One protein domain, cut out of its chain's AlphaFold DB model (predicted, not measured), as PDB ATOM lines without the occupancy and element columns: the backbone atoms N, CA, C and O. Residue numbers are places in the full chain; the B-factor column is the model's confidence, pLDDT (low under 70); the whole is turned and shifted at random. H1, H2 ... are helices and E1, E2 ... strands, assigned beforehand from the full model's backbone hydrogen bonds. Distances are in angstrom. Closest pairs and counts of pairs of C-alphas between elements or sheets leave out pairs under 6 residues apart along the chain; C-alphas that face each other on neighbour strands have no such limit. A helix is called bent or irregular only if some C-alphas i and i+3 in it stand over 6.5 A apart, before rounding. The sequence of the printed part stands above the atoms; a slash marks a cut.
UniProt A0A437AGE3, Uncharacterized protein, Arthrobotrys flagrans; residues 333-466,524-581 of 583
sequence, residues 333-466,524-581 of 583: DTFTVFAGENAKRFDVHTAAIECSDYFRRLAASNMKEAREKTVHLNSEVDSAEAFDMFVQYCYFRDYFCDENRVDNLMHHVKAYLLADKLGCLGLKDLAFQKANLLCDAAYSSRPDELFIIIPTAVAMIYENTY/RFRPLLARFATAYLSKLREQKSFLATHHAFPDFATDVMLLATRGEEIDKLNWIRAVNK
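What this domain is: This is residues 333 to 466 and 524 to 581 of the 583 residues of an uncharacterized protein of Arthrobotrys flagrans (UniProt A0A437AGE3). A small three-stranded sheet with H4 packed on one face makes one end of an elongated body; H4 also packs on a bundle of four helices, H5, H6, H7 and H8, running up and down, each against the one before. H10 and H11 pack on that bundle away from the sheet, and the low-confidence H12 lies at the far end without touching any helix. The printed part has 192 residues, with twelve named helices and three named strands, in the order E1, E2, H1, H2, H3, E3, then H4 to H12. It is mostly helix; the sheet is mixed, in the order E2, E1, E3. The whole is compact, with a radius of gyration of the C-alphas of 18.4 A and spans of 57 by 36 by 28 A.

How they stand to each other: E1, residues 334 to 339, forms an antiparallel hairpin with E2, residues 344 to 349; N 337 and O 346 are 2.8 A apart, within hydrogen-bond range. E3, residues 374 to 377, is parallel to E1, with N 338 and O 375 at 2.8 A. H4, residues 384 to 396, is on the sheet at a height of 9.9 A, over E2 and E1 and along the strands, at 8 degrees to E1 on the local plane, giving two layers, a helix on one face of a sheet. H1, residues 350 to 353, only grazes the sheet. H2, residues 357 to 363, and H3, residues 368 to 371, only just touch, with 3 pairs of C-alphas within 8 A, and only at the corner. H5, residues 408 to 421, touches residues 385 to 390 of H4, about perpendicular at 76 degrees; the closest C-alphas, of Ala 386 and Ala 415, are 4.9 A apart. H5 and H6, residues 425 to 444, form a helical hairpin at a shallow tilt of 21 degrees. H7, residues 448 to 464, touches H5, the same way at 14 degrees, a shallow tilt. H8, residues 525 to 535, touches H7; the closest C-alphas, of Val 458 and Leu 529, are 6.7 A apart. H11, residues 554 to 565, touches H8, and H10, residues 544 to 552, touches residues 454 to 459 of H7. H9, residues 537 to 540, and H12, residues 572 to 579, touch no helix. Every O i to N i+4 pair is within hydrogen-bond range in H2, H4, H5, H8, H10 and H11, against 15 of 16 in H6, 9 of 13 in H7 and 2 of 4 in H12.

Where its parts are: E1 begins at C-alpha 334 (16.370, 54.473, -1.960). H6, 29.4 A long, begins at (-2.071, 56.959, 9.602). H7, 25.6 A, is irregular, C-alphas 452 and 455 being 7.0 A apart, with a kink of 37 degrees near residue 455. H12 ends at C-alpha 579 (-21.970, 62.068, 6.479).

The domain as a whole: The farthest C-alphas, of Arg 371 and Glu 569, are 57.6 A apart. Residues 467 to 523 are not printed; C-alphas 466 and 524 are 12.8 A apart across the cut. The link from H4 to H5, 11 residues, is long. Mean pLDDT of the printed part is 90.8; residues 566 to 581 are under 70.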
ATOM      1  N   ASP A 333      18.434  58.919  -1.409       95.19
ATOM      2  CA  ASP A 333      18.719  57.490  -1.565       95.19
ATOM      3  C   ASP A 333      17.426  56.663  -1.545       95.19
ATOM      4  O   ASP A 333      16.392  57.108  -1.035       95.19
ATOM      5  N   THR A 334      17.487  55.423  -2.018       96.94
ATOM      6  CA  THR A 334      16.370  54.473  -1.960       96.94
ATOM      7  C   THR A 334      16.530  53.435  -0.846       96.94
ATOM      8  O   THR A 334      17.626  53.179  -0.344       96.94
ATOM      9  N   PHE A 335      15.405  52.844  -0.445       97.56
ATOM     10  CA  PHE A 335      15.336  51.583   0.281       97.56
ATOM     11  C   PHE A 335      14.833  50.491  -0.659       97.56
ATOM     12  O   PHE A 335      13.793  50.659  -1.293       97.56
ATOM     13  N   THR A 336      15.512  49.349  -0.667       98.00
ATOM     14  CA  THR A 336      15.031  48.123  -1.296       98.00
ATOM     15  C   THR A 336      14.096  47.396  -0.330       98.00
ATOM     16  O   THR A 336      14.509  46.922   0.728       98.00
ATOM     17  N   VAL A 337      12.819  47.286  -0.678       98.06
ATOM     18  CA  VAL A 337      11.802  46.584   0.107       98.06
ATOM     19  C   VAL A 337      11.356  45.335  -0.638       98.06
ATOM     20  O   VAL A 337      10.951  45.400  -1.791       98.06
ATOM     21  N   PHE A 338      11.414  44.188   0.026       98.00
ATOM     22  CA  PHE A 338      10.902  42.920  -0.478       98.00
ATOM     23  C   PHE A 338       9.557  42.629   0.183       98.00
ATOM     24  O   PHE A 338       9.529  42.373   1.385       98.00
ATOM     25  N   ALA A 339       8.460  42.671  -0.575       97.38
ATOM     26  CA  ALA A 339       7.108  42.489  -0.045       97.38
ATOM     27  C   ALA A 339       6.383  41.266  -0.631       97.38
ATOM     28  O   ALA A 339       6.491  40.944  -1.819       97.38
ATOM     29  N   GLY A 340       5.607  40.607   0.225       95.75
ATOM     30  CA  GLY A 340       4.736  39.483  -0.103       95.75
ATOM     31  C   GLY A 340       5.449  38.135  -0.133       95.75
ATOM     32  O   GLY A 340       6.665  38.037   0.011       95.75
ATOM     33  N   GLU A 341       4.673  37.073  -0.360       94.19
ATOM     34  CA  GLU A 341       5.167  35.684  -0.395       94.19
ATOM     35  C   GLU A 341       6.255  35.463  -1.455       94.19
ATOM     36  O   GLU A 341       7.187  34.689  -1.248       94.19
ATOM     37  N   ASN A 342       6.167  36.191  -2.571       95.06
ATOM     38  CA  ASN A 342       7.130  36.125  -3.670       95.06
ATOM     39  C   ASN A 342       8.344  37.043  -3.472       95.06
ATOM     40  O   ASN A 342       9.173  37.124  -4.376       95.06
ATOM     41  N   ALA A 343       8.430  37.759  -2.343       95.75
ATOM     42  CA  ALA A 343       9.461  38.758  -2.079       95.75
ATOM     43  C   ALA A 343       9.652  39.712  -3.275       95.75
ATOM     44  O   ALA A 343      10.766  39.884  -3.772       95.75
ATOM     45  N   LYS A 344       8.559  40.308  -3.775       96.69
ATOM     46  CA  LYS A 344       8.634  41.274  -4.880       96.69
ATOM     47  C   LYS A 344       9.486  42.463  -4.425       96.69
ATOM     48  O   LYS A 344       9.252  42.991  -3.340       96.69
ATOM     49  N   ARG A 345      10.482  42.833  -5.233       96.88
ATOM     50  CA  ARG A 345      11.441  43.911  -4.957       96.88
ATOM     51  C   ARG A 345      10.835  45.274  -5.300       96.88
ATOM     52  O   ARG A 345      10.236  45.409  -6.356       96.88
ATOM     53  N   PHE A 346      11.068  46.258  -4.436       97.56
ATOM     54  CA  PHE A 346      10.680  47.656  -4.607       97.56
ATOM     55  C   PHE A 346      11.813  48.589  -4.178       97.56
ATOM     56  O   PHE A 346      12.160  48.608  -3.002       97.56
ATOM     57  N   ASP A 347      12.353  49.403  -5.077       97.00
ATOM     58  CA  ASP A 347      13.382  50.399  -4.763       97.00
ATOM     59  C   ASP A 347      12.752  51.783  -4.540       97.00
ATOM     60  O   ASP A 347      12.576  52.583  -5.448       97.00
ATOM     61  N   VAL A 348      12.366  52.101  -3.303       96.62
ATOM     62  CA  VAL A 348      11.560  53.298  -3.003       96.62
ATOM     63  C   VAL A 348      12.413  54.419  -2.408       96.62
ATOM     64  O   VAL A 348      13.169  54.185  -1.469       96.62
ATOM     65  N   HIS A 349      12.272  55.656  -2.897       97.19
ATOM     66  CA  HIS A 349      12.983  56.821  -2.351       97.19
ATOM     67  C   HIS A 349      12.707  57.020  -0.857       97.19
ATOM     68  O   HIS A 349      11.555  57.013  -0.413       97.19
ATOM     69  N   THR A 350      13.774  57.259  -0.094       96.38
ATOM     70  CA  THR A 350      13.740  57.400   1.367       96.38
ATOM     71  C   THR A 350      12.775  58.507   1.784       96.38
ATOM     72  O   THR A 350      11.902  58.273   2.617       96.38
ATOM     73  N   ALA A 351      12.841  59.675   1.136       95.06
ATOM     74  CA  ALA A 351      11.941  60.790   1.437       95.06
ATOM     75  C   ALA A 351      10.453  60.462   1.204       95.06
ATOM     76  O   ALA A 351       9.581  61.025   1.864       95.06
ATOM     77  N   ALA A 352      10.136  59.545   0.282       94.31
ATOM     78  CA  ALA A 352       8.751  59.180  -0.009       94.31
ATOM     79  C   ALA A 352       8.157  58.313   1.118       94.31
ATOM     80  O   ALA A 352       7.035  58.553   1.580       94.31
ATOM     81  N   ILE A 353       8.925  57.334   1.603       96.19
ATOM     82  CA  ILE A 353       8.475  56.372   2.622       96.19
ATOM     83  C   ILE A 353       8.524  56.917   4.055       96.19
ATOM     84  O   ILE A 353       7.912  56.333   4.946       96.19
ATOM     85  N   GLU A 354       9.157  58.070   4.294       94.94
ATOM     86  CA  GLU A 354       9.187  58.755   5.602       94.94
ATOM     87  C   GLU A 354       7.801  59.162   6.141       94.94
ATOM     88  O   GLU A 354       7.645  59.486   7.328       94.94
ATOM     89  N   CYS A 355       6.767  59.106   5.296       94.44
ATOM     90  CA  CYS A 355       5.383  59.244   5.739       94.44
ATOM     91  C   CYS A 355       4.908  58.099   6.653       94.44
ATOM     92  O   CYS A 355       3.927  58.271   7.374       94.44
ATOM     93  N   SER A 356       5.625  56.974   6.676       97.75
ATOM     94  CA  SER A 356       5.449  55.875   7.623       97.75
ATOM     95  C   SER A 356       6.349  56.057   8.846       97.75
ATOM     96  O   SER A 356       7.563  56.247   8.732       97.75
ATOM     97  N   ASP A 357       5.767  55.937  10.042       97.69
ATOM     98  CA  ASP A 357       6.530  55.973  11.292       97.69
ATOM     99  C   ASP A 357       7.543  54.823  11.395       97.69
ATOM    100  O   ASP A 357       8.627  55.017  11.949       97.69
ATOM    101  N   TYR A 358       7.218  53.645  10.851       97.81
ATOM    102  CA  TYR A 358       8.137  52.509  10.773       97.81
ATOM    103  C   TYR A 358       9.410  52.875   9.999       97.81
ATOM    104  O   TYR A 358      10.503  52.795  10.558       97.81
ATOM    105  N   PHE A 359       9.276  53.346   8.754       97.94
ATOM    106  CA  PHE A 359      10.434  53.682   7.921       97.94
ATOM    107  C   PHE A 359      11.206  54.890   8.455       97.94
ATOM    108  O   PHE A 359      12.434  54.883   8.420       97.94
ATOM    109  N   ARG A 360      10.523  55.882   9.038       97.44
ATOM    110  CA  ARG A 360      11.185  57.025   9.685       97.44
ATOM    111  C   ARG A 360      12.070  56.585  10.854       97.44
ATOM    112  O   ARG A 360      13.216  57.016  10.962       97.44
ATOM    113  N   ARG A 361      11.562  55.703  11.725       97.75
ATOM    114  CA  ARG A 361      12.345  55.145  12.843       97.75
ATOM    115  C   ARG A 361      13.468  54.249  12.343       97.75
ATOM    116  O   ARG A 361      14.566  54.313  12.886       97.75
ATOM    117  N   LEU A 362      13.202  53.448  11.312       97.19
ATOM    118  CA  LEU A 362      14.198  52.580  10.706       97.19
ATOM    119  C   LEU A 362      15.362  53.393  10.138       97.19
ATOM    120  O   LEU A 362      16.506  53.121  10.488       97.19
ATOM    121  N   ALA A 363      15.084  54.426   9.339       96.06
ATOM    122  CA  ALA A 363      16.094  55.291   8.737       96.06
ATOM    123  C   ALA A 363      16.965  56.017   9.777       96.06
ATOM    124  O   ALA A 363      18.146  56.240   9.524       96.06
ATOM    125  N   ALA A 364      16.409  56.336  10.951       96.81
ATOM    126  CA  ALA A 364      17.133  56.945  12.069       96.81
ATOM    127  C   ALA A 364      17.861  55.931  12.979       96.81
ATOM    128  O   ALA A 364      18.546  56.326  13.923       96.81
ATOM    129  N   SER A 365      17.685  54.629  12.749       97.00
ATOM    130  CA  SER A 365      18.247  53.574  13.593       97.00
ATOM    131  C   SER A 365      19.638  53.127  13.131       97.00
ATOM    132  O   SER A 365      20.037  53.324  11.988       97.00
ATOM    133  N   ASN A 366      20.355  52.427  14.015       96.94
ATOM    134  CA  ASN A 366      21.615  51.747  13.688       96.94
ATOM    135  C   ASN A 366      21.410  50.269  13.296       96.94
ATOM    136  O   ASN A 366      22.345  49.466  13.386       96.94
ATOM    137  N   MET A 367      20.183  49.885  12.922       96.94
ATOM    138  CA  MET A 367      19.850  48.508  12.555       96.94
ATOM    139  C   MET A 367      20.524  48.096  11.239       96.94
ATOM    140  O   MET A 367      20.932  48.937  10.433       96.94
ATOM    141  N   LYS A 368      20.661  46.784  11.019       97.12
ATOM    142  CA  LYS A 368      21.298  46.236   9.813       97.12
ATOM    143  C   LYS A 368      20.555  46.697   8.557       97.12
ATOM    144  O   LYS A 368      21.178  47.215   7.643       97.12
ATOM    145  N   GLU A 369      19.236  46.614   8.596       97.25
ATOM    146  CA  GLU A 369      18.289  47.016   7.562       97.25
ATOM    147  C   GLU A 369      18.436  48.498   7.185       97.25
ATOM    148  O   GLU A 369      18.357  48.853   6.015       97.25
ATOM    149  N   ALA A 370      18.713  49.372   8.159       96.88
ATOM    150  CA  ALA A 370      18.932  50.799   7.923       96.88
ATOM    151  C   ALA A 370      20.275  51.084   7.234       96.88
ATOM    152  O   ALA A 370      20.359  51.973   6.386       96.88
ATOM    153  N   ARG A 371      21.321  50.318   7.584       96.56
ATOM    154  CA  ARG A 371      22.661  50.422   6.979       96.56
ATOM    155  C   ARG A 371      22.708  49.832   5.575       96.56
ATOM    156  O   ARG A 371      23.344  50.403   4.701       96.56
ATOM    157  N   GLU A 372      22.039  48.702   5.377       97.06
ATOM    158  CA  GLU A 372      21.941  48.008   4.087       97.06
ATOM    159  C   GLU A 372      20.815  48.556   3.208       97.06
ATOM    160  O   GLU A 372      20.662  48.113   2.072       97.06
ATOM    161  N   LYS A 373      20.007  49.484   3.736       97.50
ATOM    162  CA  LYS A 373      18.826  50.046   3.070       97.50
ATOM    163  C   LYS A 373      17.900  48.965   2.511       97.50
ATOM    164  O   LYS A 373      17.298  49.143   1.462       97.50
ATOM    165  N   THR A 374      17.782  47.844   3.222       97.88
ATOM    166  CA  THR A 374      17.047  46.659   2.770       97.88
ATOM    167  C   THR A 374      16.050  46.208   3.831       97.88
ATOM    168  O   THR A 374      16.417  46.036   4.993       97.88
ATOM    169  N   VAL A 375      14.791  46.006   3.438       98.00
ATOM    170  CA  VAL A 375      13.692  45.601   4.328       98.00
ATOM    171  C   VAL A 375      12.942  44.418   3.735       98.00
ATOM    172  O   VAL A 375      12.626  44.411   2.551       98.00
ATOM    173  N   HIS A 376      12.605  43.437   4.570       97.75
ATOM    174  CA  HIS A 376      11.751  42.312   4.191       97.75
ATOM    175  C   HIS A 376      10.409  42.405   4.926       97.75
ATOM    176  O   HIS A 376      10.374  42.495   6.153       97.75
ATOM    177  N   LEU A 377       9.318  42.400   4.161       97.12
ATOM    178  CA  LEU A 377       7.933  42.428   4.622       97.12
ATOM    179  C   LEU A 377       7.243  41.127   4.181       97.12
ATOM    180  O   LEU A 377       6.836  40.962   3.035       97.12
ATOM    181  N   ASN A 378       7.182  40.172   5.102       94.44
ATOM    182  CA  ASN A 378       6.865  38.764   4.862       94.44
ATOM    183  C   ASN A 378       5.726  38.232   5.758       94.44
ATOM    184  O   ASN A 378       5.579  37.028   5.952       94.44
ATOM    185  N   SER A 379       4.908  39.125   6.315       90.69
ATOM    186  CA  SER A 379       3.632  38.782   6.951       90.69
ATOM    187  C   SER A 379       2.524  38.601   5.908       90.69
ATOM    188  O   SER A 379       2.608  39.126   4.804       90.69
ATOM    189  N   GLU A 380       1.439  37.918   6.275       86.44
ATOM    190  CA  GLU A 380       0.263  37.716   5.414       86.44
ATOM    191  C   GLU A 380      -0.371  39.038   4.936       86.44
ATOM    192  O   GLU A 380      -0.869  39.137   3.813       86.44
ATOM    193  N   VAL A 381      -0.299  40.086   5.762       89.12
ATOM    194  CA  VAL A 381      -0.789  41.433   5.419       89.12
ATOM    195  C   VAL A 381       0.188  42.236   4.556       89.12
ATOM    196  O   VAL A 381      -0.187  43.273   4.014       89.12
ATOM    197  N   ASP A 382       1.421  41.754   4.382       94.75
ATOM    198  CA  ASP A 382       2.473  42.415   3.605       94.75
ATOM    199  C   ASP A 382       2.411  42.032   2.122       94.75
ATOM    200  O   ASP A 382       3.439  41.828   1.482       94.75
ATOM    201  N   SER A 383       1.215  41.874   1.554       96.00
ATOM    202  CA  SER A 383       1.102  41.448   0.159       96.00
ATOM    203  C   SER A 383       1.732  42.478  -0.787       96.00
ATOM    204  O   SER A 383       1.709  43.685  -0.526       96.00
ATOM    205  N   ALA A 384       2.281  42.008  -1.909       96.50
ATOM    206  CA  ALA A 384       2.890  42.884  -2.907       96.50
ATOM    207  C   ALA A 384       1.898  43.953  -3.402       96.50
ATOM    208  O   ALA A 384       2.275  45.105  -3.576       96.50
ATOM    209  N   GLU A 385       0.614  43.607  -3.532       95.56
ATOM    210  CA  GLU A 385      -0.442  44.547  -3.926       95.56
ATOM    211  C   GLU A 385      -0.719  45.600  -2.843       95.56
ATOM    212  O   GLU A 385      -0.989  46.760  -3.152       95.56
ATOM    213  N   ALA A 386      -0.657  45.215  -1.563       96.75
ATOM    214  CA  ALA A 386      -0.784  46.158  -0.456       96.75
ATOM    215  C   ALA A 386       0.373  47.160  -0.470       96.75
ATOM    216  O   ALA A 386       0.157  48.367  -0.323       96.75
ATOM    217  N   PHE A 387       1.588  46.663  -0.712       97.62
ATOM    218  CA  PHE A 387       2.770  47.503  -0.816       97.62
ATOM    219  C   PHE A 387       2.742  48.392  -2.068       97.62
ATOM    220  O   PHE A 387       3.052  49.573  -1.958       97.62
ATOM    221  N   ASP A 388       2.248  47.905  -3.213       96.25
ATOM    222  CA  ASP A 388       1.996  48.717  -4.417       96.25
ATOM    223  C   ASP A 388       1.091  49.929  -4.100       96.25
ATOM    224  O   ASP A 388       1.336  51.044  -4.572       96.25
ATOM    225  N   MET A 389       0.039  49.738  -3.292       96.38
ATOM    226  CA  MET A 389      -0.853  50.825  -2.854       96.38
ATOM    227  C   MET A 389      -0.166  51.779  -1.871       96.38
ATOM    228  O   MET A 389      -0.368  52.991  -1.948       96.38
ATOM    229  N   PHE A 390       0.681  51.261  -0.976       97.25
ATOM    230  CA  PHE A 390       1.499  52.092  -0.093       97.25
ATOM    231  C   PHE A 390       2.491  52.956  -0.880       97.25
ATOM    232  O   PHE A 390       2.595  54.153  -0.612       97.25
ATOM    233  N   VAL A 391       3.159  52.395  -1.892       95.88
ATOM    234  CA  VAL A 391       4.058  53.138  -2.784       95.88
ATOM    235  C   VAL A 391       3.290  54.246  -3.496       95.88
ATOM    236  O   VAL A 391       3.689  55.401  -3.396       95.88
ATOM    237  N   GLN A 392       2.142  53.953  -4.120       93.25
ATOM    238  CA  GLN A 392       1.303  54.993  -4.738       93.25
ATOM    239  C   GLN A 392       0.975  56.119  -3.751       93.25
ATOM    240  O   GLN A 392       1.164  57.293  -4.069       93.25
ATOM    241  N   TYR A 393       0.588  55.772  -2.522       94.56
ATOM    242  CA  TYR A 393       0.290  56.757  -1.489       94.56
ATOM    243  C   TYR A 393       1.496  57.624  -1.110       94.56
ATOM    244  O   TYR A 393       1.340  58.828  -0.903       94.56
ATOM    245  N   CYS A 394       2.700  57.050  -1.045       93.69
ATOM    246  CA  CYS A 394       3.914  57.798  -0.721       93.69
ATOM    247  C   CYS A 394       4.181  58.934  -1.724       93.69
ATOM    248  O   CYS A 394       4.540  60.035  -1.307       93.69
ATOM    249  N   TYR A 395       3.951  58.694  -3.021       90.50
ATOM    250  CA  TYR A 395       4.212  59.685  -4.075       90.50
ATOM    251  C   TYR A 395       3.016  60.586  -4.374       90.50
ATOM    252  O   TYR A 395       3.189  61.778  -4.624       90.50
ATOM    253  N   PHE A 396       1.798  60.050  -4.333       88.25
ATOM    254  CA  PHE A 396       0.608  60.767  -4.798       88.25
ATOM    255  C   PHE A 396      -0.307  61.242  -3.681       88.25
ATOM    256  O   PHE A 396      -1.208  62.037  -3.942       88.25
ATOM    257  N   ARG A 397      -0.080  60.781  -2.442       91.00
ATOM    258  CA  ARG A 397      -1.028  60.905  -1.319       91.00
ATOM    259  C   ARG A 397      -2.390  60.276  -1.616       91.00
ATOM    260  O   ARG A 397      -3.366  60.574  -0.937       91.00
ATOM    261  N   ASP A 398      -2.424  59.380  -2.598       91.69
ATOM    262  CA  ASP A 398      -3.577  58.594  -3.002       91.69
ATOM    263  C   ASP A 398      -3.112  57.239  -3.568       91.69
ATOM    264  O   ASP A 398      -1.940  57.076  -3.903       91.69
ATOM    265  N   TYR A 399      -4.012  56.264  -3.678       94.06
ATOM    266  CA  TYR A 399      -3.757  54.997  -4.359       94.06
ATOM    267  C   TYR A 399      -4.961  54.548  -5.189       94.06
ATOM    268  O   TYR A 399      -6.118  54.873  -4.896       94.06
ATOM    269  N   PHE A 400      -4.692  53.768  -6.230       89.88
ATOM    270  CA  PHE A 400      -5.681  53.397  -7.229       89.88
ATOM    271  C   PHE A 400      -6.011  51.907  -7.147       89.88
ATOM    272  O   PHE A 400      -5.131  51.049  -7.106       89.88
ATOM    273  N   CYS A 401      -7.307  51.602  -7.177       88.12
ATOM    274  CA  CYS A 401      -7.827  50.252  -7.370       88.12
ATOM    275  C   CYS A 401      -8.676  50.213  -8.641       88.12
ATOM    276  O   CYS A 401      -9.094  51.250  -9.172       88.12
ATOM    277  N   ASP A 402      -8.909  49.013  -9.164       85.19
ATOM    278  CA  ASP A 402      -9.747  48.864 -10.339       85.19
ATOM    279  C   ASP A 402     -11.221  48.880  -9.967       85.19
ATOM    280  O   ASP A 402     -11.744  47.855  -9.562       85.19
ATOM    281  N   GLU A 403     -11.893  50.025 -10.116       79.81
ATOM    282  CA  GLU A 403     -13.297  50.257  -9.723       79.81
ATOM    283  C   GLU A 403     -14.271  49.145 -10.168       79.81
ATOM    284  O   GLU A 403     -15.258  48.888  -9.486       79.81
ATOM    285  N   ASN A 404     -13.973  48.444 -11.267       79.44
ATOM    286  CA  ASN A 404     -14.802  47.360 -11.803       79.44
ATOM    287  C   ASN A 404     -14.565  45.989 -11.154       79.44
ATOM    288  O   ASN A 404     -15.263  45.027 -11.482       79.44
ATOM    289  N   ARG A 405     -13.561  45.857 -10.284       84.19
ATOM    290  CA  ARG A 405     -13.239  44.589  -9.643       84.19
ATOM    291  C   ARG A 405     -14.031  44.397  -8.361       84.19
ATOM    292  O   ARG A 405     -14.024  45.223  -7.450       84.19
ATOM    293  N   VAL A 406     -14.632  43.217  -8.275       82.69
ATOM    294  CA  VAL A 406     -15.401  42.759  -7.117       82.69
ATOM    295  C   VAL A 406     -14.537  42.780  -5.847       82.69
ATOM    296  O   VAL A 406     -15.013  43.171  -4.789       82.69
ATOM    297  N   ASP A 407     -13.241  42.463  -5.953       91.75
ATOM    298  CA  ASP A 407     -12.292  42.340  -4.836       91.75
ATOM    299  C   ASP A 407     -11.682  43.659  -4.324       91.75
ATOM    300  O   ASP A 407     -10.788  43.636  -3.477       91.75
ATOM    301  N   ASN A 408     -12.179  44.825  -4.747       93.88
ATOM    302  CA  ASN A 408     -11.699  46.124  -4.251       93.88
ATOM    303  C   ASN A 408     -11.782  46.277  -2.730       93.88
ATOM    304  O   ASN A 408     -10.862  46.823  -2.122       93.88
ATOM    305  N   LEU A 409     -12.837  45.746  -2.099       95.69
ATOM    306  CA  LEU A 409     -12.955  45.785  -0.641       95.69
ATOM    307  C   LEU A 409     -11.761  45.088   0.025       95.69
ATOM    308  O   LEU A 409     -11.229  45.585   1.013       95.69
ATOM    309  N   MET A 410     -11.303  43.973  -0.552       96.06
ATOM    310  CA  MET A 410     -10.156  43.230  -0.040       96.06
ATOM    311  C   MET A 410      -8.851  44.011  -0.209       96.06
ATOM    312  O   MET A 410      -8.028  44.032   0.701       96.06
ATOM    313  N   HIS A 411      -8.671  44.703  -1.336       95.62
ATOM    314  CA  HIS A 411      -7.518  45.583  -1.533       95.62
ATOM    315  C   HIS A 411      -7.475  46.692  -0.471       95.62
ATOM    316  O   HIS A 411      -6.436  46.919   0.141       95.62
ATOM    317  N   HIS A 412      -8.609  47.334  -0.182       96.75
ATOM    318  CA  HIS A 412      -8.674  48.368   0.854       96.75
ATOM    319  C   HIS A 412      -8.419  47.816   2.264       96.75
ATOM    320  O   HIS A 412      -7.728  48.466   3.043       96.75
ATOM    321  N   VAL A 413      -8.901  46.608   2.578       96.88
ATOM    322  CA  VAL A 413      -8.577  45.908   3.836       96.88
ATOM    323  C   VAL A 413      -7.072  45.666   3.959       96.88
ATOM    324  O   VAL A 413      -6.474  46.024   4.971       96.88
ATOM    325  N   LYS A 414      -6.436  45.116   2.919       96.75
ATOM    326  CA  LYS A 414      -4.989  44.860   2.910       96.75
ATOM    327  C   LYS A 414      -4.174  46.148   3.054       96.75
ATOM    328  O   LYS A 414      -3.264  46.202   3.874       96.75
ATOM    329  N   ALA A 415      -4.538  47.203   2.319       97.25
ATOM    330  CA  ALA A 415      -3.907  48.519   2.442       97.25
ATOM    331  C   ALA A 415      -4.062  49.097   3.857       97.25
ATOM    332  O   ALA A 415      -3.099  49.620   4.411       97.25
ATOM    333  N   TYR A 416      -5.250  48.971   4.457       97.38
ATOM    334  CA  TYR A 416      -5.529  49.436   5.815       97.38
ATOM    335  C   TYR A 416      -4.659  48.725   6.860       97.38
ATOM    336  O   TYR A 416      -4.069  49.385   7.715       97.38
ATOM    337  N   LEU A 417      -4.538  47.396   6.772       96.75
ATOM    338  CA  LEU A 417      -3.728  46.598   7.699       96.75
ATOM    339  C   LEU A 417      -2.229  46.859   7.534       96.75
ATOM    340  O   LEU A 417      -1.529  47.050   8.530       96.75
ATOM    341  N   LEU A 418      -1.741  46.936   6.292       97.31
ATOM    342  CA  LEU A 418      -0.355  47.315   6.027       97.31
ATOM    343  C   LEU A 418      -0.060  48.722   6.565       97.31
ATOM    344  O   LEU A 418       0.964  48.937   7.210       97.31
ATOM    345  N   ALA A 419      -0.963  49.679   6.345       97.12
ATOM    346  CA  ALA A 419      -0.808  51.044   6.830       97.12
ATOM    347  C   ALA A 419      -0.757  51.120   8.358       97.12
ATOM    348  O   ALA A 419       0.062  51.862   8.898       97.12
ATOM    349  N   ASP A 420      -1.590  50.344   9.056       95.75
ATOM    350  CA  ASP A 420      -1.556  50.251  10.516       95.75
ATOM    351  C   ASP A 420      -0.212  49.696  11.009       95.75
ATOM    352  O   ASP A 420       0.454  50.319  11.836       95.75
ATOM    353  N   LYS A 421       0.248  48.591  10.408       95.38
ATOM    354  CA  LYS A 421       1.539  47.968  10.723       95.38
ATOM    355  C   LYS A 421       2.725  48.909  10.492       95.38
ATOM    356  O   LYS A 421       3.641  48.965  11.310       95.38
ATOM    357  N   LEU A 422       2.712  49.652   9.387       96.88
ATOM    358  CA  LEU A 422       3.754  50.621   9.044       96.88
ATOM    359  C   LEU A 422       3.623  51.942   9.825       96.88
ATOM    360  O   LEU A 422       4.485  52.817   9.691       96.88
ATOM    361  N   GLY A 423       2.562  52.135  10.613       96.06
ATOM    362  CA  GLY A 423       2.279  53.405  11.282       96.06
ATOM    363  C   GLY A 423       2.080  54.562  10.296       96.06
ATOM    364  O   GLY A 423       2.567  55.666  10.524       96.06
ATOM    365  N   CYS A 424       1.419  54.309   9.163       96.88
ATOM    366  CA  CYS A 424       1.080  55.298   8.141       96.88
ATOM    367  C   CYS A 424      -0.396  55.711   8.275       96.88
ATOM    368  O   CYS A 424      -1.265  55.248   7.534       96.88
ATOM    369  N   LEU A 425      -0.692  56.582   9.248       95.19
ATOM    370  CA  LEU A 425      -2.071  56.959   9.602       95.19
ATOM    371  C   LEU A 425      -2.865  57.529   8.420       95.19
ATOM    372  O   LEU A 425      -4.022  57.172   8.229       95.19
ATOM    373  N   GLY A 426      -2.232  58.356   7.584       94.81
ATOM    374  CA  GLY A 426      -2.913  58.957   6.440       94.81
ATOM    375  C   GLY A 426      -3.327  57.941   5.368       94.81
ATOM    376  O   GLY A 426      -4.401  58.086   4.787       94.81
ATOM    377  N   LEU A 427      -2.538  56.881   5.136       96.31
ATOM    378  CA  LEU A 427      -2.955  55.782   4.257       96.31
ATOM    379  C   LEU A 427      -4.063  54.949   4.905       96.31
ATOM    380  O   LEU A 427      -5.009  54.559   4.226       96.31
ATOM    381  N   LYS A 428      -3.965  54.700   6.215       96.19
ATOM    382  CA  LYS A 428      -4.981  53.964   6.974       96.19
ATOM    383  C   LYS A 428      -6.347  54.655   6.867       96.19
ATOM    384  O   LYS A 428      -7.339  54.010   6.527       96.19
ATOM    385  N   ASP A 429      -6.392  55.970   7.070       95.44
ATOM    386  CA  ASP A 429      -7.615  56.767   6.928       95.44
ATOM    387  C   ASP A 429      -8.144  56.773   5.492       95.44
ATOM    388  O   ASP A 429      -9.342  56.572   5.278       95.44
ATOM    389  N   LEU A 430      -7.267  56.952   4.499       95.25
ATOM    390  CA  LEU A 430      -7.652  56.917   3.089       95.25
ATOM    391  C   LEU A 430      -8.246  55.555   2.700       95.25
ATOM    392  O   LEU A 430      -9.274  55.494   2.025       95.25
ATOM    393  N   ALA A 431      -7.637  54.459   3.155       96.69
ATOM    394  CA  ALA A 431      -8.119  53.119   2.854       96.69
ATOM    395  C   ALA A 431      -9.483  52.832   3.474       96.69
ATOM    396  O   ALA A 431     -10.363  52.267   2.819       96.69
ATOM    397  N   PHE A 432      -9.696  53.305   4.701       96.56
ATOM    398  CA  PHE A 432     -11.007  53.284   5.333       96.56
ATOM    399  C   PHE A 432     -12.042  54.106   4.548       96.56
ATOM    400  O   PHE A 432     -13.146  53.621   4.308       96.56
ATOM    401  N   GLN A 433     -11.699  55.324   4.113       94.69
ATOM    402  CA  GLN A 433     -12.604  56.176   3.331       94.69
ATOM    403  C   GLN A 433     -13.026  55.503   2.020       94.69
ATOM    404  O   GLN A 433     -14.222  55.424   1.740       94.69
ATOM    405  N   LYS A 434     -12.074  54.951   1.256       94.62
ATOM    406  CA  LYS A 434     -12.369  54.248  -0.004       94.62
ATOM    407  C   LYS A 434     -13.211  52.989   0.217       94.62
ATOM    408  O   LYS A 434     -14.163  52.755  -0.524       94.62
ATOM    409  N   ALA A 435     -12.933  52.218   1.270       95.75
ATOM    410  CA  ALA A 435     -13.769  51.079   1.650       95.75
ATOM    411  C   ALA A 435     -15.194  51.497   2.036       95.75
ATOM    412  O   ALA A 435     -16.154  50.851   1.620       95.75
ATOM    413  N   ASN A 436     -15.345  52.587   2.794       94.75
ATOM    414  CA  ASN A 436     -16.654  53.105   3.172       94.75
ATOM    415  C   ASN A 436     -17.452  53.543   1.934       94.75
ATOM    416  O   ASN A 436     -18.578  53.089   1.766       94.75
ATOM    417  N   LEU A 437     -16.845  54.318   1.025       91.94
ATOM    418  CA  LEU A 437     -17.472  54.718  -0.242       91.94
ATOM    419  C   LEU A 437     -17.910  53.510  -1.083       91.94
ATOM    420  O   LEU A 437     -19.003  53.514  -1.651       91.94
ATOM    421  N   LEU A 438     -17.095  52.453  -1.129       92.81
ATOM    422  CA  LEU A 438     -17.434  51.214  -1.828       92.81
ATOM    423  C   LEU A 438     -18.653  50.516  -1.201       92.81
ATOM    424  O   LEU A 438     -19.583  50.131  -1.915       92.81
ATOM    425  N   CYS A 439     -18.677  50.378   0.127       92.62
ATOM    426  CA  CYS A 439     -19.833  49.848   0.854       92.62
ATOM    427  C   CYS A 439     -21.091  50.702   0.621       92.62
ATOM    428  O   CYS A 439     -22.179  50.154   0.431       92.62
ATOM    429  N   ASP A 440     -20.940  52.025   0.565       90.50
ATOM    430  CA  ASP A 440     -22.040  52.964   0.357       90.50
ATOM    431  C   ASP A 440     -22.631  52.878  -1.055       90.50
ATOM    432  O   ASP A 440     -23.851  52.823  -1.240       90.50
ATOM    433  N   ALA A 441     -21.770  52.785  -2.069       89.50
ATOM    434  CA  ALA A 441     -22.178  52.588  -3.455       89.50
ATOM    435  C   ALA A 441     -22.897  51.242  -3.658       89.50
ATOM    436  O   ALA A 441     -23.868  51.151  -4.427       89.50
ATOM    437  N   ALA A 442     -22.472  50.202  -2.932       89.06
ATOM    438  CA  ALA A 442     -23.108  48.890  -2.957       89.06
ATOM    439  C   ALA A 442     -24.527  48.905  -2.368       89.06
ATOM    440  O   ALA A 442     -25.377  48.153  -2.854       89.06
ATOM    441  N   TYR A 443     -24.839  49.814  -1.426       86.31
ATOM    442  CA  TYR A 443     -26.215  49.994  -0.936       86.31
ATOM    443  C   TYR A 443     -27.214  50.389  -2.026       86.31
ATOM    444  O   TYR A 443     -28.410  50.090  -1.912       86.31
ATOM    445  N   SER A 444     -26.725  51.060  -3.068       84.88
ATOM    446  CA  SER A 444     -27.547  51.676  -4.110       84.88
ATOM    447  C   SER A 444     -27.597  50.876  -5.413       84.88
ATOM    448  O   SER A 444     -28.487  51.115  -6.224       84.88
ATOM    449  N   SER A 445     -26.653  49.957  -5.647       85.19
ATOM    450  CA  SER A 445     -26.439  49.375  -6.981       85.19
ATOM    451  C   SER A 445     -26.376  47.844  -7.011       85.19
ATOM    452  O   SER A 445     -27.272  47.221  -7.581       85.19
ATOM    453  N   ARG A 446     -25.326  47.228  -6.447       84.69
ATOM    454  CA  ARG A 446     -25.028  45.787  -6.579       84.69
ATOM    455  C   ARG A 446     -24.361  45.206  -5.320       84.69
ATOM    456  O   ARG A 446     -23.154  44.987  -5.310       84.69
ATOM    457  N   PRO A 447     -25.117  44.919  -4.249       88.94
ATOM    458  CA  PRO A 447     -24.531  44.404  -3.011       88.94
ATOM    459  C   PRO A 447     -24.105  42.930  -3.098       88.94
ATOM    460  O   PRO A 447     -23.284  42.488  -2.298       88.94
ATOM    461  N   ASP A 448     -24.632  42.176  -4.070       92.12
ATOM    462  CA  ASP A 448     -24.409  40.729  -4.175       92.12
ATOM    463  C   ASP A 448     -22.928  40.370  -4.421       92.12
ATOM    464  O   ASP A 448     -22.449  39.354  -3.920       92.12
ATOM    465  N   GLU A 449     -22.188  41.238  -5.116       90.44
ATOM    466  CA  GLU A 449     -20.743  41.103  -5.349       90.44
ATOM    467  C   GLU A 449     -19.943  41.164  -4.035       90.44
ATOM    468  O   GLU A 449     -19.058  40.339  -3.801       90.44
ATOM    469  N   LEU A 450     -20.304  42.076  -3.126       92.38
ATOM    470  CA  LEU A 450     -19.624  42.214  -1.837       92.38
ATOM    471  C   LEU A 450     -19.927  41.059  -0.882       92.38
ATOM    472  O   LEU A 450     -19.077  40.730  -0.058       92.38
ATOM    473  N   PHE A 451     -21.085  40.400  -0.985       94.69
ATOM    474  CA  PHE A 451     -21.422  39.307  -0.065       94.69
ATOM    475  C   PHE A 451     -20.415  38.163  -0.103       94.69
ATOM    476  O   PHE A 451     -20.138  37.562   0.929       94.69
ATOM    477  N   ILE A 452     -19.831  37.904  -1.272       94.75
ATOM    478  CA  ILE A 452     -18.814  36.864  -1.439       94.75
ATOM    479  C   ILE A 452     -17.539  37.213  -0.651       94.75
ATOM    480  O   ILE A 452     -16.875  36.320  -0.132       94.75
ATOM    481  N   ILE A 453     -17.213  38.502  -0.527       96.12
ATOM    482  CA  ILE A 453     -15.941  38.984   0.033       96.12
ATOM    483  C   ILE A 453     -16.034  39.311   1.520       96.12
ATOM    484  O   ILE A 453     -15.038  39.177   2.229       96.12
ATOM    485  N   ILE A 454     -17.209  39.718   2.009       96.50
ATOM    486  CA  ILE A 454     -17.405  40.120   3.408       96.50
ATOM    487  C   ILE A 454     -16.872  39.086   4.414       96.50
ATOM    488  O   ILE A 454     -16.149  39.507   5.314       96.50
ATOM    489  N   PRO A 455     -17.136  37.769   4.284       97.50
ATOM    490  CA  PRO A 455     -16.584  36.771   5.202       97.50
ATOM    491  C   PRO A 455     -15.052  36.833   5.299       97.50
ATOM    492  O   PRO A 455     -14.495  36.914   6.391       97.50
ATOM    493  N   THR A 456     -14.368  36.890   4.156       97.06
ATOM    494  CA  THR A 456     -12.904  36.976   4.098       97.06
ATOM    495  C   THR A 456     -12.390  38.309   4.642       97.06
ATOM    496  O   THR A 456     -11.391  38.338   5.350       97.06
ATOM    497  N   ALA A 457     -13.073  39.421   4.344       96.94
ATOM    498  CA  ALA A 457     -12.686  40.747   4.826       96.94
ATOM    499  C   ALA A 457     -12.806  40.848   6.352       96.94
ATOM    500  O   ALA A 457     -11.939  41.421   7.007       96.94
ATOM    501  N   VAL A 458     -13.867  40.261   6.914       97.06
ATOM    502  CA  VAL A 458     -14.071  40.160   8.362       97.06
ATOM    503  C   VAL A 458     -12.970  39.322   8.991       97.06
ATOM    504  O   VAL A 458     -12.356  39.800   9.937       97.06
ATOM    505  N   ALA A 459     -12.685  38.129   8.462       96.62
ATOM    506  CA  ALA A 459     -11.612  37.292   8.993       96.62
ATOM    507  C   ALA A 459     -10.282  38.058   9.031       96.62
ATOM    508  O   ALA A 459      -9.696  38.227  10.094       96.62
ATOM    509  N   MET A 460      -9.900  38.664   7.906       95.94
ATOM    510  CA  MET A 460      -8.639  39.388   7.787       95.94
ATOM    511  C   MET A 460      -8.539  40.589   8.743       95.94
ATOM    512  O   MET A 460      -7.515  40.752   9.405       95.94
ATOM    513  N   ILE A 461      -9.584  41.422   8.861       96.25
ATOM    514  CA  ILE A 461      -9.579  42.550   9.809       96.25
ATOM    515  C   ILE A 461      -9.536  42.040  11.249       96.25
ATOM    516  O   ILE A 461      -8.667  42.450  12.012       96.25
ATOM    517  N   TYR A 462     -10.442  41.138  11.631       94.75
ATOM    518  CA  TYR A 462     -10.574  40.728  13.027       94.75
ATOM    519  C   TYR A 462      -9.393  39.894  13.518       94.75
ATOM    520  O   TYR A 462      -9.088  39.993  14.700       94.75
ATOM    521  N   GLU A 463      -8.704  39.139  12.657       93.75
ATOM    522  CA  GLU A 463      -7.466  38.426  13.009       93.75
ATOM    523  C   GLU A 463      -6.292  39.381  13.250       93.75
ATOM    524  O   GLU A 463      -5.489  39.153  14.154       93.75
ATOM    525  N   ASN A 464      -6.199  40.468  12.476       93.44
ATOM    526  CA  ASN A 464      -5.016  41.333  12.467       93.44
ATOM    527  C   ASN A 464      -5.140  42.583  13.340       93.44
ATOM    528  O   ASN A 464      -4.126  43.138  13.754       93.44
ATOM    529  N   THR A 465      -6.354  43.025  13.656       90.12
ATOM    530  CA  THR A 465      -6.570  44.160  14.566       90.12
ATOM    531  C   THR A 465      -6.976  43.722  15.967       90.12
ATOM    532  O   THR A 465      -7.325  44.558  16.802       90.12
ATOM    533  N   TYR A 466      -6.999  42.409  16.232       79.56
ATOM    534  CA  TYR A 466      -7.347  41.899  17.549       79.56
ATOM    535  C   TYR A 466      -6.327  42.371  18.565       79.56
ATOM    536  O   TYR A 466      -5.159  41.982  18.526       79.56
ATOM    537  N   ARG A 524     -11.622  51.696  13.052       93.31
ATOM    538  CA  ARG A 524     -12.806  52.168  12.322       93.31
ATOM    539  C   ARG A 524     -13.325  51.133  11.317       93.31
ATOM    540  O   ARG A 524     -14.483  51.214  10.913       93.31
ATOM    541  N   PHE A 525     -12.513  50.150  10.927       95.62
ATOM    542  CA  PHE A 525     -12.865  49.191   9.879       95.62
ATOM    543  C   PHE A 525     -13.807  48.087  10.380       95.62
ATOM    544  O   PHE A 525     -14.747  47.716   9.674       95.62
ATOM    545  N   ARG A 526     -13.633  47.614  11.625       95.31
ATOM    546  CA  ARG A 526     -14.568  46.673  12.283       95.31
ATOM    547  C   ARG A 526     -16.033  47.116  12.231       95.31
ATOM    548  O   ARG A 526     -16.847  46.354  11.693       95.31
ATOM    549  N   PRO A 527     -16.405  48.319  12.723       94.88
ATOM    550  CA  PRO A 527     -17.796  48.754  12.710       94.88
ATOM    551  C   PRO A 527     -18.324  48.985  11.290       94.88
ATOM    552  O   PRO A 527     -19.518  48.797  11.064       94.88
ATOM    553  N   LEU A 528     -17.470  49.331  10.317       95.81
ATOM    554  CA  LEU A 528     -17.873  49.416   8.909       95.81
ATOM    555  C   LEU A 528     -18.342  48.053   8.378       95.81
ATOM    556  O   LEU A 528     -19.446  47.958   7.835       95.81
ATOM    557  N   LEU A 529     -17.546  46.997   8.580       96.81
ATOM    558  CA  LEU A 529     -17.894  45.643   8.135       96.81
ATOM    559  C   LEU A 529     -19.111  45.088   8.883       96.81
ATOM    560  O   LEU A 529     -20.001  44.517   8.251       96.81
ATOM    561  N   ALA A 530     -19.193  45.295  10.201       96.25
ATOM    562  CA  ALA A 530     -20.350  44.890  10.998       96.25
ATOM    563  C   ALA A 530     -21.634  45.596  10.534       96.25
ATOM    564  O   ALA A 530     -22.653  44.943  10.327       96.25
ATOM    565  N   ARG A 531     -21.580  46.907  10.267       94.50
ATOM    566  CA  ARG A 531     -22.718  47.679   9.739       94.50
ATOM    567  C   ARG A 531     -23.159  47.187   8.365       94.50
ATOM    568  O   ARG A 531     -24.361  47.023   8.136       94.50
ATOM    569  N   PHE A 532     -22.212  46.927   7.466       94.94
ATOM    570  CA  PHE A 532     -22.527  46.358   6.158       94.94
ATOM    571  C   PHE A 532     -23.194  44.985   6.294       94.94
ATOM    572  O   PHE A 532     -24.244  44.747   5.695       94.94
ATOM    573  N   ALA A 533     -22.639  44.114   7.140       96.25
ATOM    574  CA  ALA A 533     -23.185  42.788   7.384       96.25
ATOM    575  C   ALA A 533     -24.595  42.834   7.992       96.25
ATOM    576  O   ALA A 533     -25.481  42.122   7.525       96.25
ATOM    577  N   THR A 534     -24.839  43.705   8.973       95.38
ATOM    578  CA  THR A 534     -26.158  43.870   9.600       95.38
ATOM    579  C   THR A 534     -27.212  44.327   8.597       95.38
ATOM    580  O   THR A 534     -28.301  43.755   8.550       95.38
ATOM    581  N   ALA A 535     -26.886  45.297   7.737       92.56
ATOM    582  CA  ALA A 535     -27.810  45.801   6.720       92.56
ATOM    583  C   ALA A 535     -28.240  44.727   5.697       92.56
ATOM    584  O   ALA A 535     -29.314  44.830   5.103       92.56
ATOM    585  N   TYR A 536     -27.428  43.680   5.519       94.88
ATOM    586  CA  TYR A 536     -27.674  42.575   4.589       94.88
ATOM    587  C   TYR A 536     -27.764  41.202   5.263       94.88
ATOM    588  O   TYR A 536     -27.646  40.169   4.599       94.88
ATOM    589  N   LEU A 537     -28.029  41.172   6.571       95.12
ATOM    590  CA  LEU A 537     -27.959  39.957   7.381       95.12
ATOM    591  C   LEU A 537     -28.899  38.854   6.880       95.12
ATOM    592  O   LEU A 537     -28.554  37.676   6.936       95.12
ATOM    593  N   SER A 538     -30.073  39.226   6.359       93.81
ATOM    594  CA  SER A 538     -31.057  38.281   5.820       93.81
ATOM    595  C   SER A 538     -30.511  37.448   4.662       93.81
ATOM    596  O   SER A 538     -30.813  36.261   4.613       93.81
ATOM    597  N   LYS A 539     -29.690  38.052   3.792       95.12
ATOM    598  CA  LYS A 539     -29.020  37.386   2.669       95.12
ATOM    599  C   LYS A 539     -27.721  36.708   3.106       95.12
ATOM    600  O   LYS A 539     -27.464  35.566   2.745       95.12
ATOM    601  N   LEU A 540     -26.906  37.389   3.914       94.88
ATOM    602  CA  LEU A 540     -25.601  36.875   4.345       94.88
ATOM    603  C   LEU A 540     -25.717  35.601   5.192       94.88
ATOM    604  O   LEU A 540     -24.927  34.681   5.014       94.88
ATOM    605  N   ARG A 541     -26.738  35.481   6.050       96.38
ATOM    606  CA  ARG A 541     -26.961  34.269   6.865       96.38
ATOM    607  C   ARG A 541     -27.282  33.010   6.049       96.38
ATOM    608  O   ARG A 541     -27.211  31.912   6.589       96.38
ATOM    609  N   GLU A 542     -27.663  33.155   4.780       96.25
ATOM    610  CA  GLU A 542     -27.886  32.024   3.871       96.25
ATOM    611  C   GLU A 542     -26.555  31.466   3.331       96.25
ATOM    612  O   GLU A 542     -26.506  30.350   2.812       96.25
ATOM    613  N   GLN A 543     -25.451  32.207   3.490       97.50
ATOM    614  CA  GLN A 543     -24.121  31.814   3.036       97.50
ATOM    615  C   GLN A 543     -23.355  31.043   4.118       97.50
ATOM    616  O   GLN A 543     -23.101  31.538   5.217       97.50
ATOM    617  N   LYS A 544     -22.898  29.832   3.776       97.75
ATOM    618  CA  LYS A 544     -22.106  28.982   4.687       97.75
ATOM    619  C   LYS A 544     -20.798  29.645   5.138       97.75
ATOM    620  O   LYS A 544     -20.419  29.489   6.294       97.75
ATOM    621  N   SER A 545     -20.127  30.382   4.250       97.50
ATOM    622  CA  SER A 545     -18.882  31.107   4.548       97.50
ATOM    623  C   SER A 545     -19.088  32.208   5.591       97.50
ATOM    624  O   SER A 545     -18.289  32.339   6.518       97.50
ATOM    625  N   PHE A 546     -20.187  32.960   5.486       97.62
ATOM    626  CA  PHE A 546     -20.543  33.983   6.465       97.62
ATOM    627  C   PHE A 546     -20.857  33.374   7.832       97.62
ATOM    628  O   PHE A 546     -20.323  33.843   8.831       97.62
ATOM    629  N   LEU A 547     -21.655  32.300   7.887       97.56
ATOM    630  CA  LEU A 547     -21.941  31.597   9.145       97.56
ATOM    631  C   LEU A 547     -20.658  31.082   9.809       97.56
ATOM    632  O   LEU A 547     -20.478  31.264  11.010       97.56
ATOM    633  N   ALA A 548     -19.745  30.487   9.033       97.69
ATOM    634  CA  ALA A 548     -18.452  30.034   9.543       97.69
ATOM    635  C   ALA A 548     -17.633  31.192  10.137       97.69
ATOM    636  O   ALA A 548     -17.132  31.074  11.250       97.69
ATOM    637  N   THR A 549     -17.572  32.329   9.439       97.00
ATOM    638  CA  THR A 549     -16.867  33.539   9.900       97.00
ATOM    639  C   THR A 549     -17.509  34.114  11.163       97.00
ATOM    640  O   THR A 549     -16.829  34.389  12.143       97.00
ATOM    641  N   HIS A 550     -18.836  34.226  11.195       96.69
ATOM    642  CA  HIS A 550     -19.579  34.689  12.365       96.69
ATOM    643  C   HIS A 550     -19.325  33.810  13.603       96.69
ATOM    644  O   HIS A 550     -19.243  34.319  14.715       96.69
ATOM    645  N   HIS A 551     -19.187  32.491  13.433       96.06
ATOM    646  CA  HIS A 551     -18.823  31.593  14.531       96.06
ATOM    647  C   HIS A 551     -17.343  31.680  14.924       96.06
ATOM    648  O   HIS A 551     -17.032  31.536  16.105       96.06
ATOM    649  N   ALA A 552     -16.447  31.908  13.960       96.12
ATOM    650  CA  ALA A 552     -15.011  32.027  14.199       96.12
ATOM    651  C   ALA A 552     -14.628  33.321  14.940       96.12
ATOM    652  O   ALA A 552     -13.656  33.316  15.691       96.12
ATOM    653  N   PHE A 553     -15.409  34.399  14.785       95.81
ATOM    654  CA  PHE A 553     -15.122  35.717  15.366       95.81
ATOM    655  C   PHE A 553     -16.268  36.210  16.276       95.81
ATOM    656  O   PHE A 553     -17.147  36.946  15.820       95.81
ATOM    657  N   PRO A 554     -16.273  35.849  17.578       94.38
ATOM    658  CA  PRO A 554     -17.329  36.236  18.523       94.38
ATOM    659  C   PRO A 554     -17.520  37.749  18.694       94.38
ATOM    660  O   PRO A 554     -18.643  38.207  18.911       94.38
ATOM    661  N   ASP A 555     -16.451  38.534  18.567       92.31
ATOM    662  CA  ASP A 555     -16.524  39.996  18.658       92.31
ATOM    663  C   ASP A 555     -17.269  40.580  17.454       92.31
ATOM    664  O   ASP A 555     -18.160  41.406  17.624       92.31
ATOM    665  N   PHE A 556     -17.006  40.065  16.248       95.19
ATOM    666  CA  PHE A 556     -17.776  40.425  15.057       95.19
ATOM    667  C   PHE A 556     -19.255  40.054  15.213       95.19
ATOM    668  O   PHE A 556     -20.134  40.858  14.904       95.19
ATOM    669  N   ALA A 557     -19.546  38.856  15.731       95.12
ATOM    670  CA  ALA A 557     -20.915  38.445  16.033       95.12
ATOM    671  C   ALA A 557     -21.591  39.405  17.026       95.12
ATOM    672  O   ALA A 557     -22.747  39.789  16.834       95.12
ATOM    673  N   THR A 558     -20.860  39.833  18.057       94.12
ATOM    674  CA  THR A 558     -21.333  40.800  19.053       94.12
ATOM    675  C   THR A 558     -21.623  42.155  18.408       94.12
ATOM    676  O   THR A 558     -22.707  42.698  18.619       94.12
ATOM    677  N   ASP A 559     -20.726  42.665  17.565       93.50
ATOM    678  CA  ASP A 559     -20.913  43.929  16.846       93.50
ATOM    679  C   ASP A 559     -22.139  43.880  15.920       93.50
ATOM    680  O   ASP A 559     -22.976  44.788  15.935       93.50
ATOM    681  N   VAL A 560     -22.318  42.784  15.173       94.31
ATOM    682  CA  VAL A 560     -23.502  42.560  14.326       94.31
ATOM    683  C   VAL A 560     -24.782  42.507  15.168       94.31
ATOM    684  O   VAL A 560     -25.771  43.163  14.826       94.31
ATOM    685  N   MET A 561     -24.780  41.778  16.291       93.31
ATOM    686  CA  MET A 561     -25.931  41.675  17.197       93.31
ATOM    687  C   MET A 561     -26.298  43.017  17.844       93.31
ATOM    688  O   MET A 561     -27.482  43.354  17.931       93.31
ATOM    689  N   LEU A 562     -25.312  43.802  18.284       91.25
ATOM    690  CA  LEU A 562     -25.531  45.128  18.867       91.25
ATOM    691  C   LEU A 562     -26.157  46.093  17.855       91.25
ATOM    692  O   LEU A 562     -27.061  46.848  18.208       91.25
ATOM    693  N   LEU A 563     -25.723  46.040  16.595       89.94
ATOM    694  CA  LEU A 563     -26.303  46.848  15.521       89.94
ATOM    695  C   LEU A 563     -27.710  46.364  15.129       89.94
ATOM    696  O   LEU A 563     -28.587  47.184  14.881       89.94
ATOM    697  N   ALA A 564     -27.961  45.051  15.128       87.50
ATOM    698  CA  ALA A 564     -29.270  44.485  14.789       87.50
ATOM    699  C   ALA A 564     -30.340  44.737  15.872       87.50
ATOM    700  O   ALA A 564     -31.505  44.977  15.560       87.50
ATOM    701  N   THR A 565     -29.957  44.682  17.151       80.31
ATOM    702  CA  THR A 565     -30.880  44.830  18.298       80.31
ATOM    703  C   THR A 565     -31.333  46.261  18.539       80.31
ATOM    704  O   THR A 565     -32.400  46.464  19.115       80.31
ATOM    705  N   ARG A 566     -30.568  47.258  18.078       69.94
ATOM    706  CA  ARG A 566     -30.943  48.670  18.226       69.94
ATOM    707  C   ARG A 566     -32.196  49.055  17.453       69.94
ATOM    708  O   ARG A 566     -32.708  50.141  17.698       69.94
ATOM    709  N   GLY A 567     -32.712  48.183  16.576       50.03
ATOM    710  CA  GLY A 567     -33.959  48.433  15.856       50.03
ATOM    711  C   GLY A 567     -33.931  49.758  15.103       50.03
ATOM    712  O   GLY A 567     -34.990  50.326  14.853       50.03
ATOM    713  N   GLU A 568     -32.731  50.263  14.785       50.34
ATOM    714  CA  GLU A 568     -32.564  51.345  13.837       50.34
ATOM    715  C   GLU A 568     -33.144  50.781  12.544       50.34
ATOM    716  O   GLU A 568     -32.494  50.021  11.824       50.34
ATOM    717  N   GLU A 569     -34.410  51.104  12.262       49.31
ATOM    718  CA  GLU A 569     -34.809  51.349  10.890       49.31
ATOM    719  C   GLU A 569     -33.672  52.204  10.350       49.31
ATOM    720  O   GLU A 569     -33.487  53.338  10.792       49.31
ATOM    721  N   ILE A 570     -32.801  51.595   9.540       53.25
ATOM    722  CA  ILE A 570     -31.709  52.283   8.869       53.25
ATOM    723  C   ILE A 570     -32.426  53.228   7.920       53.25
ATOM    724  O   ILE A 570     -32.734  52.901   6.772       53.25
ATOM    725  N   ASP A 571     -32.809  54.368   8.470       50.75
ATOM    726  CA  ASP A 571     -33.593  55.392   7.839       50.75
ATOM    727  C   ASP A 571     -32.605  56.039   6.875       50.75
ATOM    728  O   ASP A 571     -31.861  56.959   7.228       50.75
ATOM    729  N   LYS A 572     -32.493  55.444   5.675       54.09
ATOM    730  CA  LYS A 572     -31.480  55.742   4.644       54.09
ATOM    731  C   LYS A 572     -31.304  57.253   4.412       54.09
ATOM    732  O   LYS A 572     -30.239  57.696   3.998       54.09
ATOM    733  N   LEU A 573     -32.340  58.041   4.708       48.16
ATOM    734  CA  LEU A 573     -32.409  59.496   4.588       48.16
ATOM    735  C   LEU A 573     -31.683  60.288   5.691       48.16
ATOM    736  O   LEU A 573     -31.134  61.351   5.397       48.16
ATOM    737  N   ASN A 574     -31.647  59.817   6.940       50.22
ATOM    738  CA  ASN A 574     -31.012  60.564   8.037       50.22
ATOM    739  C   ASN A 574     -29.485  60.412   8.043       50.22
ATOM    740  O   ASN A 574     -28.775  61.314   8.490       50.22
ATOM    741  N   TRP A 575     -28.967  59.326   7.469       49.28
ATOM    742  CA  TRP A 575     -27.532  59.062   7.424       49.28
ATOM    743  C   TRP A 575     -26.797  59.818   6.302       49.28
ATOM    744  O   TRP A 575     -25.740  60.392   6.563       49.28
ATOM    745  N   ILE A 576     -27.397  59.966   5.109       51.00
ATOM    746  CA  ILE A 576     -26.856  60.841   4.043       51.00
ATOM    747  C   ILE A 576     -26.656  62.278   4.570       51.00
ATOM    748  O   ILE A 576     -25.691  62.953   4.218       51.00
ATOM    749  N   ARG A 577     -27.521  62.740   5.486       48.34
ATOM    750  CA  ARG A 577     -27.373  64.050   6.150       48.34
ATOM    751  C   ARG A 577     -26.262  64.114   7.198       48.34
ATOM    752  O   ARG A 577     -25.785  65.214   7.466       48.34
ATOM    753  N   ALA A 578     -25.898  63.000   7.829       47.31
ATOM    754  CA  ALA A 578     -24.869  62.972   8.866       47.31
ATOM    755  C   ALA A 578     -23.458  62.929   8.261       47.31
ATOM    756  O   ALA A 578     -22.581  63.645   8.733       47.31
ATOM    757  N   VAL A 579     -23.264  62.169   7.179       47.62
ATOM    758  CA  VAL A 579     -21.970  62.068   6.479       47.62
ATOM    759  C   VAL A 579     -21.620  63.358   5.737       47.62
ATOM    760  O   VAL A 579     -20.494  63.834   5.843       47.62
ATOM    761  N   ASN A 580     -22.602  64.013   5.109       42.44
ATOM    762  CA  ASN A 580     -22.405  65.323   4.472       42.44
ATOM    763  C   ASN A 580     -22.165  66.480   5.461       42.44
ATOM    764  O   ASN A 580     -21.987  67.614   5.033       42.44
ATOM    765  N   LYS A 581     -22.225  66.236   6.779       42.88
ATOM    766  CA  LYS A 581     -21.903  67.234   7.812       42.88
ATOM    767  C   LYS A 581     -20.510  67.052   8.422       42.88
ATOM    768  O   LYS A 581     -20.106  67.912   9.200       42.88
TER     769      LYS A 581